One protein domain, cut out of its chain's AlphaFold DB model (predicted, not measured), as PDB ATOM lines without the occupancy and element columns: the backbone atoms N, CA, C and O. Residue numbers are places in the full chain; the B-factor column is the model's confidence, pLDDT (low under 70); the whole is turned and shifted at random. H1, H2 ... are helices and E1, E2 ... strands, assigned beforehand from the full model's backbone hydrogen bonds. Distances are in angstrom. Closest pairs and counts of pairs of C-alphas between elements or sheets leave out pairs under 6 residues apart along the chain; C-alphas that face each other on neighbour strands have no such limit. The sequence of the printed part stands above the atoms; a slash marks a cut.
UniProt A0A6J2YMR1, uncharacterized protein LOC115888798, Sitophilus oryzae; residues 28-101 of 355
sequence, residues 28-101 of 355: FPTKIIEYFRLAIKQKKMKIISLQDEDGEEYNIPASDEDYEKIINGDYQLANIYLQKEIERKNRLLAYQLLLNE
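Overview. This is residues 28 to 101 of the 355 residues of the protein "uncharacterized protein LOC115888798" of Sitophilus oryzae (UniProt A0A6J2YMR1). A hairpin of two strands, E1 and E2, packs on residues 78 to 89 of the long helix H3, with short H2 near one end; residues 28 to 42, mostly H1, and 90 to 101, mostly H3, stick out as two arms. The printed part has 74 residues, with elements in the order H1, E1, E2, H2, H3; the class is mixed and the sheet antiparallel. The whole is loose, radius of gyration of the C-alphas 15.6 A, and flat, spanning 44 by 38 by 15 A.

Along the chain. H1, residues 30 to 42, begins at C-alpha 30 (156.024, 88.737, 93.905). E1 is residues 46 to 51, E2 57 to 62, H2 64 to 71. H3, residues 75 to 100, 37.4 A long, ends at C-alpha 100 (133.705, 95.658, 74.926).

Arrangement. E1 and E2 are antiparallel at 149 degrees; N 48 and O 60 are 2.9 A apart. The closest C-alphas of E2 and H3, Ile 60 and Glu 85, are 7.0 A apart. H3 touches H2 with residues 77 to 78 alone, C-alphas 70 and 78 being closest at 5.7 A; at 71 degrees they are only just about perpendicular. H1 is apart from E2, H2 and H3. In H1, H2 and H3 every O i to N i+4 pair is within hydrogen-bond range.

Size, cuts and confidence. The printed part has no cut, and its four links are tight. The C-alphas of Asn 72 and Glu 101 are farthest apart, 45.0 A. pLDDT is under 70 at residues 28 to 45 and 100 to 101.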
ATOM      1  N   PHE A  28     153.524  93.766  89.988       46.31
ATOM      2  CA  PHE A  28     153.233  93.554  91.404       46.31
ATOM      3  C   PHE A  28     154.421  92.847  92.079       46.31
ATOM      4  O   PHE A  28     154.964  91.892  91.513       46.31
ATOM      5  N   PRO A  29     154.838  93.256  93.293       54.56
ATOM      6  CA  PRO A  29     155.925  92.587  93.995       54.56
ATOM      7  C   PRO A  29     155.515  91.147  94.322       54.56
ATOM      8  O   PRO A  29     154.495  90.907  94.970       54.56
ATOM      9  N   THR A  30     156.332  90.182  93.892       53.66
ATOM     10  CA  THR A  30     156.024  88.737  93.905       53.66
ATOM     11  C   THR A  30     155.550  88.208  95.259       53.66
ATOM     12  O   THR A  30     154.687  87.335  95.307       53.66
ATOM     13  N   LYS A  31     156.034  88.792  96.365       52.19
ATOM     14  CA  LYS A  31     155.611  88.472  97.738       52.19
ATOM     15  C   LYS A  31     154.107  88.658  97.989       52.19
ATOM     16  O   LYS A  31     153.558  87.921  98.796       52.19
ATOM     17  N   ILE A  32     153.435  89.596  97.312       50.66
ATOM     18  CA  ILE A  32     151.979  89.797  97.451       50.66
ATOM     19  C   ILE A  32     151.213  88.664  96.756       50.66
ATOM     20  O   ILE A  32     150.276  88.111  97.327       50.66
ATOM     21  N   ILE A  33     151.647  88.262  95.557       52.41
ATOM     22  CA  ILE A  33     151.045  87.140  94.818       52.41
ATOM     23  C   ILE A  33     151.262  85.825  95.579       52.41
ATOM     24  O   ILE A  33     150.330  85.034  95.714       52.41
ATOM     25  N   GLU A  34     152.454  85.614  96.142       51.38
ATOM     26  CA  GLU A  34     152.733  84.472  97.021       51.38
ATOM     27  C   GLU A  34     151.914  84.514  98.319       51.38
ATOM     28  O   GLU A  34     151.383  83.485  98.722       51.38
ATOM     29  N   TYR A  35     151.725  85.681  98.944       54.38
ATOM     30  CA  TYR A  35     150.866  85.815 100.126       54.38
ATOM     31  C   TYR A  35     149.408  85.439  99.823       54.38
ATOM     32  O   TYR A  35     148.829  84.631 100.547       54.38
ATOM     33  N   PHE A  36     148.829  85.937  98.724       47.34
ATOM     34  CA  PHE A  36     147.476  85.544  98.316       47.34
ATOM     35  C   PHE A  36     147.387  84.054  97.958       47.34
ATOM     36  O   PHE A  36     146.454  83.385  98.396       47.34
ATOM     37  N   ARG A  37     148.378  83.494  97.247       52.94
ATOM     38  CA  ARG A  37     148.459  82.043  96.993       52.94
ATOM     39  C   ARG A  37     148.514  81.235  98.287       52.94
ATOM     40  O   ARG A  37     147.821  80.229  98.388       52.94
ATOM     41  N   LEU A  38     149.303  81.658  99.274       55.44
ATOM     42  CA  LEU A  38     149.429  80.981 100.566       55.44
ATOM     43  C   LEU A  38     148.145  81.087 101.395       55.44
ATOM     44  O   LEU A  38     147.710  80.075 101.936       55.44
ATOM     45  N   ALA A  39     147.493  82.252 101.430       51.38
ATOM     46  CA  ALA A  39     146.204  82.433 102.100       51.38
ATOM     47  C   ALA A  39     145.107  81.541 101.485       51.38
ATOM     48  O   ALA A  39     144.399  80.843 102.210       51.38
ATOM     49  N   ILE A  40     145.027  81.483 100.149       51.84
ATOM     50  CA  ILE A  40     144.114  80.593  99.408       51.84
ATOM     51  C   ILE A  40     144.463  79.111  99.648       51.84
ATOM     52  O   ILE A  40     143.572  78.275  99.769       51.84
ATOM     53  N   LYS A  41     145.752  78.767  99.761       52.31
ATOM     54  CA  LYS A  41     146.222  77.392 100.012       52.31
ATOM     55  C   LYS A  41     146.020  76.933 101.463       52.31
ATOM     56  O   LYS A  41     145.958  75.729 101.704       52.31
ATOM     57  N   GLN A  42     145.927  77.862 102.417       54.25
ATOM     58  CA  GLN A  42     145.656  77.577 103.830       54.25
ATOM     59  C   GLN A  42     144.154  77.509 104.131       54.25
ATOM     60  O   GLN A  42     143.722  76.589 104.824       54.25
ATOM     61  N   LYS A  43     143.339  78.421 103.583       57.09
ATOM     62  CA  LYS A  43     141.881  78.380 103.751       57.09
ATOM     63  C   LYS A  43     141.231  77.502 102.679       57.09
ATOM     64  O   LYS A  43     140.727  78.004 101.676       57.09
ATOM     65  N   LYS A  44     141.200  76.183 102.917       62.09
ATOM     66  CA  LYS A  44     140.321  75.267 102.170       62.09
ATOM     67  C   LYS A  44     138.873  75.732 102.342       62.09
ATOM     68  O   LYS A  44     138.310  75.598 103.419       62.09
ATOM     69  N   MET A  45     138.283  76.293 101.294       67.44
ATOM     70  CA  MET A  45     136.851  76.589 101.246       67.44
ATOM     71  C   MET A  45     136.150  75.432 100.541       67.44
ATOM     72  O   MET A  45     136.586  75.011  99.467       67.44
ATOM     73  N   LYS A  46     135.092  74.898 101.152       73.69
ATOM     74  CA  LYS A  46     134.249  73.878 100.521       73.69
ATOM     75  C   LYS A  46     133.351  74.548  99.481       73.69
ATOM     76  O   LYS A  46     132.946  75.692  99.667       73.69
ATOM     77  N   ILE A  47     133.046  73.848  98.392       78.56
ATOM     78  CA  ILE A  47     132.148  74.348  97.344       78.56
ATOM     79  C   ILE A  47     130.745  73.797  97.602       78.56
ATOM     80  O   ILE A  47     130.587  72.599  97.834       78.56
ATOM     81  N   ILE A  48     129.746  74.676  97.561       79.62
ATOM     82  CA  ILE A  48     128.322  74.337  97.603       79.62
ATOM     83  C   ILE A  48     127.750  74.585  96.208       79.62
ATOM     84  O   ILE A  48     127.848  75.705  95.710       79.62
ATOM     85  N   SER A  49     127.142  73.569  95.599       79.19
ATOM     86  CA  SER A  49     126.275  73.744  94.430       79.19
ATOM     87  C   SER A  49     124.891  74.183  94.900       79.19
ATOM     88  O   SER A  49     124.211  73.428  95.593       79.19
ATOM     89  N   LEU A  50     124.474  75.392  94.528       80.06
ATOM     90  CA  LEU A  50     123.100  75.876  94.693       80.06
ATOM     91  C   LEU A  50     122.492  76.159  93.316       80.06
ATOM     92  O   LEU A  50     123.209  76.550  92.398       80.06
ATOM     93  N   GLN A  51     121.182  75.963  93.178       75.69
ATOM     94  CA  GLN A  51     120.429  76.286  91.965       75.69
ATOM     95  C   GLN A  51     119.518  77.490  92.211       75.69
ATOM     96  O   GLN A  51     118.993  77.654  93.315       75.69
ATOM     97  N   ASP A  52     119.363  78.323  91.186       74.81
ATOM     98  CA  ASP A  52     118.435  79.459  91.166       74.81
ATOM     99  C   ASP A  52     117.014  79.023  90.758       74.81
ATOM    100  O   ASP A  52     116.792  77.863  90.403       74.81
ATOM    101  N   GLU A  53     116.040  79.938  90.777       72.25
ATOM    102  CA  GLU A  53     114.655  79.637  90.370       72.25
ATOM    103  C   GLU A  53     114.548  79.236  88.882       72.25
ATOM    104  O   GLU A  53     113.719  78.397  88.532       72.25
ATOM    105  N   ASP A  54     115.460  79.737  88.038       71.19
ATOM    106  CA  ASP A  54     115.630  79.347  86.627       71.19
ATOM    107  C   ASP A  54     116.389  78.008  86.431       71.19
ATOM    108  O   ASP A  54     116.574  77.550  85.304       71.19
ATOM    109  N   GLY A  55     116.864  77.369  87.508       71.19
ATOM    110  CA  GLY A  55     117.617  76.103  87.473       71.19
ATOM    111  C   GLY A  55     119.122  76.225  87.182       71.19
ATOM    112  O   GLY A  55     119.835  75.222  87.239       71.19
ATOM    113  N   GLU A  56     119.624  77.433  86.916       75.25
ATOM    114  CA  GLU A  56     121.054  77.735  86.746       75.25
ATOM    115  C   GLU A  56     121.880  77.349  87.987       75.25
ATOM    116  O   GLU A  56     121.485  77.648  89.115       75.25
ATOM    117  N   GLU A  57     123.049  76.721  87.794       79.81
ATOM    118  CA  GLU A  57     123.895  76.227  88.892       79.81
ATOM    119  C   GLU A  57     125.002  77.225  89.297       79.81
ATOM    120  O   GLU A  57     125.702  77.847  88.486       79.81
ATOM    121  N   TYR A  58     125.194  77.355  90.608       78.94
ATOM    122  CA  TYR A  58     126.133  78.260  91.251       78.94
ATOM    123  C   TYR A  58     127.041  77.465  92.189       78.94
ATOM    124  O   TYR A  58     126.636  77.044  93.269       78.94
ATOM    125  N   ASN A  59     128.293  77.280  91.765       82.81
ATOM    126  CA  ASN A  59     129.350  76.630  92.538       82.81
ATOM    127  C   ASN A  59     130.026  77.660  93.463       82.81
ATOM    128  O   ASN A  59     130.925  78.392  93.048       82.81
ATOM    129  N   ILE A  60     129.564  77.742  94.712       81.88
ATOM    130  CA  ILE A  60     129.865  78.835  95.646       81.88
ATOM    131  C   ILE A  60     130.878  78.384  96.713       81.88
ATOM    132  O   ILE A  60     130.611  77.412  97.423       81.88
ATOM    133  N   PRO A  61     132.021  79.075  96.895       80.25
ATOM    134  CA  PRO A  61     132.966  78.765  97.965       80.25
ATOM    135  C   PRO A  61     132.468  79.282  99.326       80.25
ATOM    136  O   PRO A  61     132.283  80.484  99.525       80.25
ATOM    137  N   ALA A  62     132.312  78.373 100.287       78.44
ATOM    138  CA  ALA A  62     131.878  78.647 101.654       78.44
ATOM    139  C   ALA A  62     132.985  78.367 102.690       78.44
ATOM    140  O   ALA A  62     133.942  77.625 102.447       78.44
ATOM    141  N   SER A  63     132.843  78.969 103.875       82.69
ATOM    142  CA  SER A  63     133.627  78.587 105.057       82.69
ATOM    143  C   SER A  63     133.196  77.193 105.526       82.69
ATOM    144  O   SER A  63     132.025  76.856 105.367       82.69
ATOM    145  N   ASP A  64     134.084  76.406 106.143       80.31
ATOM    146  CA  ASP A  64     133.717  75.086 106.690       80.31
ATOM    147  C   ASP A  64     132.502  75.169 107.629       80.31
ATOM    148  O   ASP A  64     131.567  74.389 107.500       80.31
ATOM    149  N   GLU A  65     132.487  76.160 108.523       82.38
ATOM    150  CA  GLU A  65     131.405  76.382 109.490       82.38
ATOM    151  C   GLU A  65     130.054  76.698 108.821       82.38
ATOM    152  O   GLU A  65     129.009  76.233 109.268       82.38
ATOM    153  N   ASP A  66     130.066  77.469 107.731       84.31
ATOM    154  CA  ASP A  66     128.851  77.890 107.022       84.31
ATOM    155  C   ASP A  66     128.360  76.818 106.039       84.31
ATOM    156  O   ASP A  66     127.159  76.676 105.826       84.31
ATOM    157  N   TYR A  67     129.278  76.005 105.509       80.38
ATOM    158  CA  TYR A  67     128.966  74.800 104.745       80.38
ATOM    159  C   TYR A  67     128.177  73.794 105.591       80.38
ATOM    160  O   TYR A  67     127.126  73.327 105.154       80.38
ATOM    161  N   GLU A  68     128.630  73.507 106.819       84.25
ATOM    162  CA  GLU A  68     127.889  72.605 107.707       84.25
ATOM    163  C   GLU A  68     126.521  73.197 108.099       84.25
ATOM    164  O   GLU A  68     125.539  72.460 108.120       84.25
ATOM    165  N   LYS A  69     126.393  74.512 108.346       84.25
ATOM    166  CA  LYS A  69     125.077  75.150 108.600       84.25
ATOM    167  C   LYS A  69     124.112  74.970 107.425       84.25
ATOM    168  O   LYS A  69     122.964  74.585 107.629       84.25
ATOM    169  N   ILE A  70     124.583  75.209 106.200       81.62
ATOM    170  CA  ILE A  70     123.771  75.087 104.982       81.62
ATOM    171  C   ILE A  70     123.331  73.631 104.758       81.62
ATOM    172  O   ILE A  70     122.154  73.396 104.486       81.62
ATOM    173  N   ILE A  71     124.217  72.644 104.949       78.25
ATOM    174  CA  ILE A  71     123.847  71.218 104.858       78.25
ATOM    175  C   ILE A  71     122.872  70.798 105.965       78.25
ATOM    176  O   ILE A  71     121.952  70.027 105.701       78.25
ATOM    177  N   ASN A  72     123.007  71.342 107.178       83.69
ATOM    178  CA  ASN A  72     122.067  71.102 108.279       83.69
ATOM    179  C   ASN A  72     120.729  71.869 108.137       83.69
ATOM    180  O   ASN A  72     119.922  71.862 109.067       83.69
ATOM    181  N   GLY A  73     120.458  72.491 106.982       75.25
ATOM    182  CA  GLY A  73     119.152  73.062 106.647       75.25
ATOM    183  C   GLY A  73     119.012  74.571 106.853       75.25
ATOM    184  O   GLY A  73     117.885  75.069 106.876       75.25
ATOM    185  N   ASP A  74     120.107  75.330 106.976       83.88
ATOM    186  CA  ASP A  74     120.041  76.799 106.966       83.88
ATOM    187  C   ASP A  74     119.812  77.347 105.542       83.88
ATOM    188  O   ASP A  74     120.707  77.865 104.864       83.88
ATOM    189  N   TYR A  75     118.564  77.232 105.082       81.19
ATOM    190  CA  TYR A  75     118.108  77.749 103.792       81.19
ATOM    191  C   TYR A  75     118.209  79.282 103.686       81.19
ATOM    192  O   TYR A  75     118.295  79.813 102.577       81.19
ATOM    193  N   GLN A  76     118.215  80.012 104.812       76.56
ATOM    194  CA  GLN A  76     118.368  81.471 104.799       76.56
ATOM    195  C   GLN A  76     119.816  81.849 104.482       76.56
ATOM    196  O   GLN A  76     120.058  82.671 103.594       76.56
ATOM    197  N   LEU A  77     120.781  81.199 105.136       82.38
ATOM    198  CA  LEU A  77     122.202  81.359 104.843       82.38
ATOM    199  C   LEU A  77     122.531  80.904 103.415       82.38
ATOM    200  O   LEU A  77     123.239  81.618 102.705       82.38
ATOM    201  N   ALA A  78     121.951  79.791 102.952       76.06
ATOM    202  CA  ALA A  78     122.097  79.319 101.574       76.06
ATOM    203  C   ALA A  78     121.647  80.377 100.548       76.06
ATOM    204  O   ALA A  78     122.405  80.722  99.641       76.06
ATOM    205  N   ASN A  79     120.457  80.962 100.731       78.31
ATOM    206  CA  ASN A  79     119.942  82.021  99.860       78.31
ATOM    207  C   ASN A  79     120.832  83.283  99.901       78.31
ATOM    208  O   ASN A  79     121.150  83.861  98.864       78.31
ATOM    209  N   ILE A  80     121.336  83.676 101.078       83.81
ATOM    210  CA  ILE A  80     122.296  84.789 101.212       83.81
ATOM    211  C   ILE A  80     123.588  84.524 100.419       83.81
ATOM    212  O   ILE A  80     124.139  85.457  99.832       83.81
ATOM    213  N   TYR A  81     124.083  83.284 100.389       84.12
ATOM    214  CA  TYR A  81     125.256  82.902  99.598       84.12
ATOM    215  C   TYR A  81     124.969  82.887  98.087       84.12
ATOM    216  O   TYR A  81     125.753  83.456  97.326       84.12
ATOM    217  N   LEU A  82     123.835  82.323  97.661       81.75
ATOM    218  CA  LEU A  82     123.398  82.306  96.260       81.75
ATOM    219  C   LEU A  82     123.237  83.725  95.696       81.75
ATOM    220  O   LEU A  82     123.853  84.070  94.690       81.75
ATOM    221  N   GLN A  83     122.499  84.587  96.397       78.62
ATOM    222  CA  GLN A  83     122.246  85.972  95.986       78.62
ATOM    223  C   GLN A  83     123.538  86.796  95.858       78.62
ATOM    224  O   GLN A  83     123.679  87.568  94.910       78.62
ATOM    225  N   LYS A  84     124.517  86.595  96.753       83.31
ATOM    226  CA  LYS A  84     125.846  87.230  96.652       83.31
ATOM    227  C   LYS A  84     126.633  86.772  95.423       83.31
ATOM    228  O   LYS A  84     127.396  87.563  94.869       83.31
ATOM    229  N   GLU A  85     126.475  85.521  94.997       83.94
ATOM    230  CA  GLU A  85     127.165  84.993  93.818       83.94
ATOM    231  C   GLU A  85     126.475  85.410  92.510       83.94
ATOM    232  O   GLU A  85     127.170  85.779  91.564       83.94
ATOM    233  N   ILE A  86     125.138  85.470  92.471       79.50
ATOM    234  CA  ILE A  86     124.367  86.102  91.381       79.50
ATOM    235  C   ILE A  86     124.818  87.560  91.208       79.50
ATOM    236  O   ILE A  86     125.242  87.972  90.130       79.50
ATOM    237  N   GLU A  87     124.842  88.325  92.300       81.00
ATOM    238  CA  GLU A  87     125.362  89.694  92.349       81.00
ATOM    239  C   GLU A  87     126.820  89.795  91.848       81.00
ATOM    240  O   GLU A  87     127.188  90.742  91.143       81.00
ATOM    241  N   ARG A  88     127.670  88.811  92.174       82.00
ATOM    242  CA  ARG A  88     129.060  88.739  91.698       82.00
ATOM    243  C   ARG A  88     129.141  88.459  90.193       82.00
ATOM    244  O   ARG A  88     129.895  89.167  89.521       82.00
ATOM    245  N   LYS A  89     128.371  87.498  89.660       80.31
ATOM    246  CA  LYS A  89     128.264  87.233  88.210       80.31
ATOM    247  C   LYS A  89     127.785  88.495  87.476       80.31
ATOM    248  O   LYS A  89     128.447  88.934  86.538       80.31
ATOM    249  N   ASN A  90     126.722  89.140  87.960       80.12
ATOM    250  CA  ASN A  90     126.115  90.316  87.325       80.12
ATOM    251  C   ASN A  90     127.068  91.521  87.268       80.12
ATOM    252  O   ASN A  90     127.174  92.171  86.226       80.12
ATOM    253  N   ARG A  91     127.837  91.789  88.336       78.56
ATOM    254  CA  ARG A  91     128.895  92.818  88.302       78.56
ATOM    255  C   ARG A  91     129.986  92.508  87.278       78.56
ATOM    256  O   ARG A  91     130.416  93.412  86.569       78.56
ATOM    257  N   LEU A  92     130.443  91.256  87.194       80.25
ATOM    258  CA  LEU A  92     131.474  90.863  86.227       80.25
ATOM    259  C   LEU A  92     130.980  90.985  84.780       80.25
ATOM    260  O   LEU A  92     131.717  91.489  83.936       80.25
ATOM    261  N   LEU A  93     129.725  90.614  84.518       82.69
ATOM    262  CA  LEU A  93     129.078  90.790  83.218       82.69
ATOM    263  C   LEU A  93     129.008  92.279  82.835       82.69
ATOM    264  O   LEU A  93     129.417  92.645  81.735       82.69
ATOM    265  N   ALA A  94     128.597  93.155  83.760       78.00
ATOM    266  CA  ALA A  94     128.585  94.602  83.536       78.00
ATOM    267  C   ALA A  94     129.988  95.175  83.240       78.00
ATOM    268  O   ALA A  94     130.144  95.964  82.309       78.00
ATOM    269  N   TYR A  95     131.029  94.744  83.966       75.00
ATOM    270  CA  TYR A  95     132.411  95.132  83.652       75.00
ATOM    271  C   TYR A  95     132.867  94.640  82.273       75.00
ATOM    272  O   TYR A  95     133.578  95.366  81.581       75.00
ATOM    273  N   GLN A  96     132.462  93.438  81.853       76.62
ATOM    274  CA  GLN A  96     132.819  92.895  80.544       76.62
ATOM    275  C   GLN A  96     132.122  93.646  79.396       76.62
ATOM    276  O   GLN A  96     132.765  93.933  78.389       76.62
ATOM    277  N   LEU A  97     130.861  94.061  79.570       78.75
ATOM    278  CA  LEU A  97     130.173  94.943  78.617       78.75
ATOM    279  C   LEU A  97     130.892  96.296  78.473       78.75
ATOM    280  O   LEU A  97     131.208  96.695  77.357       78.75
ATOM    281  N   LEU A  98     131.248  96.947  79.588       76.44
ATOM    282  CA  LEU A  98     131.960  98.239  79.608       76.44
ATOM    283  C   LEU A  98     133.401  98.185  79.058       76.44
ATOM    284  O   LEU A  98     134.008  99.231  78.808       76.44
ATOM    285  N   LEU A  99     133.981  96.988  78.924       74.19
ATOM    286  CA  LEU A  99     135.269  96.770  78.260       74.19
ATOM    287  C   LEU A  99     135.094  96.554  76.753       74.19
ATOM    288  O   LEU A  99     135.884  97.093  75.982       74.19
ATOM    289  N   ASN A 100     134.044  95.840  76.338       68.88
ATOM    290  CA  ASN A 100     133.705  95.658  74.926       68.88
ATOM    291  C   ASN A 100     133.253  96.980  74.278       68.88
ATOM    292  O   ASN A 100     133.728  97.323  73.204       68.88
ATOM    293  N   GLU A 101     132.427  97.776  74.965       64.38
ATOM    294  CA  GLU A 101     131.957  99.096  74.499       64.38
ATOM    295  C   GLU A 101     133.112 100.082  74.224       64.38
ATOM    296  O   GLU A 101     132.992 100.984  73.401       64.38
TER     297      GLU A 101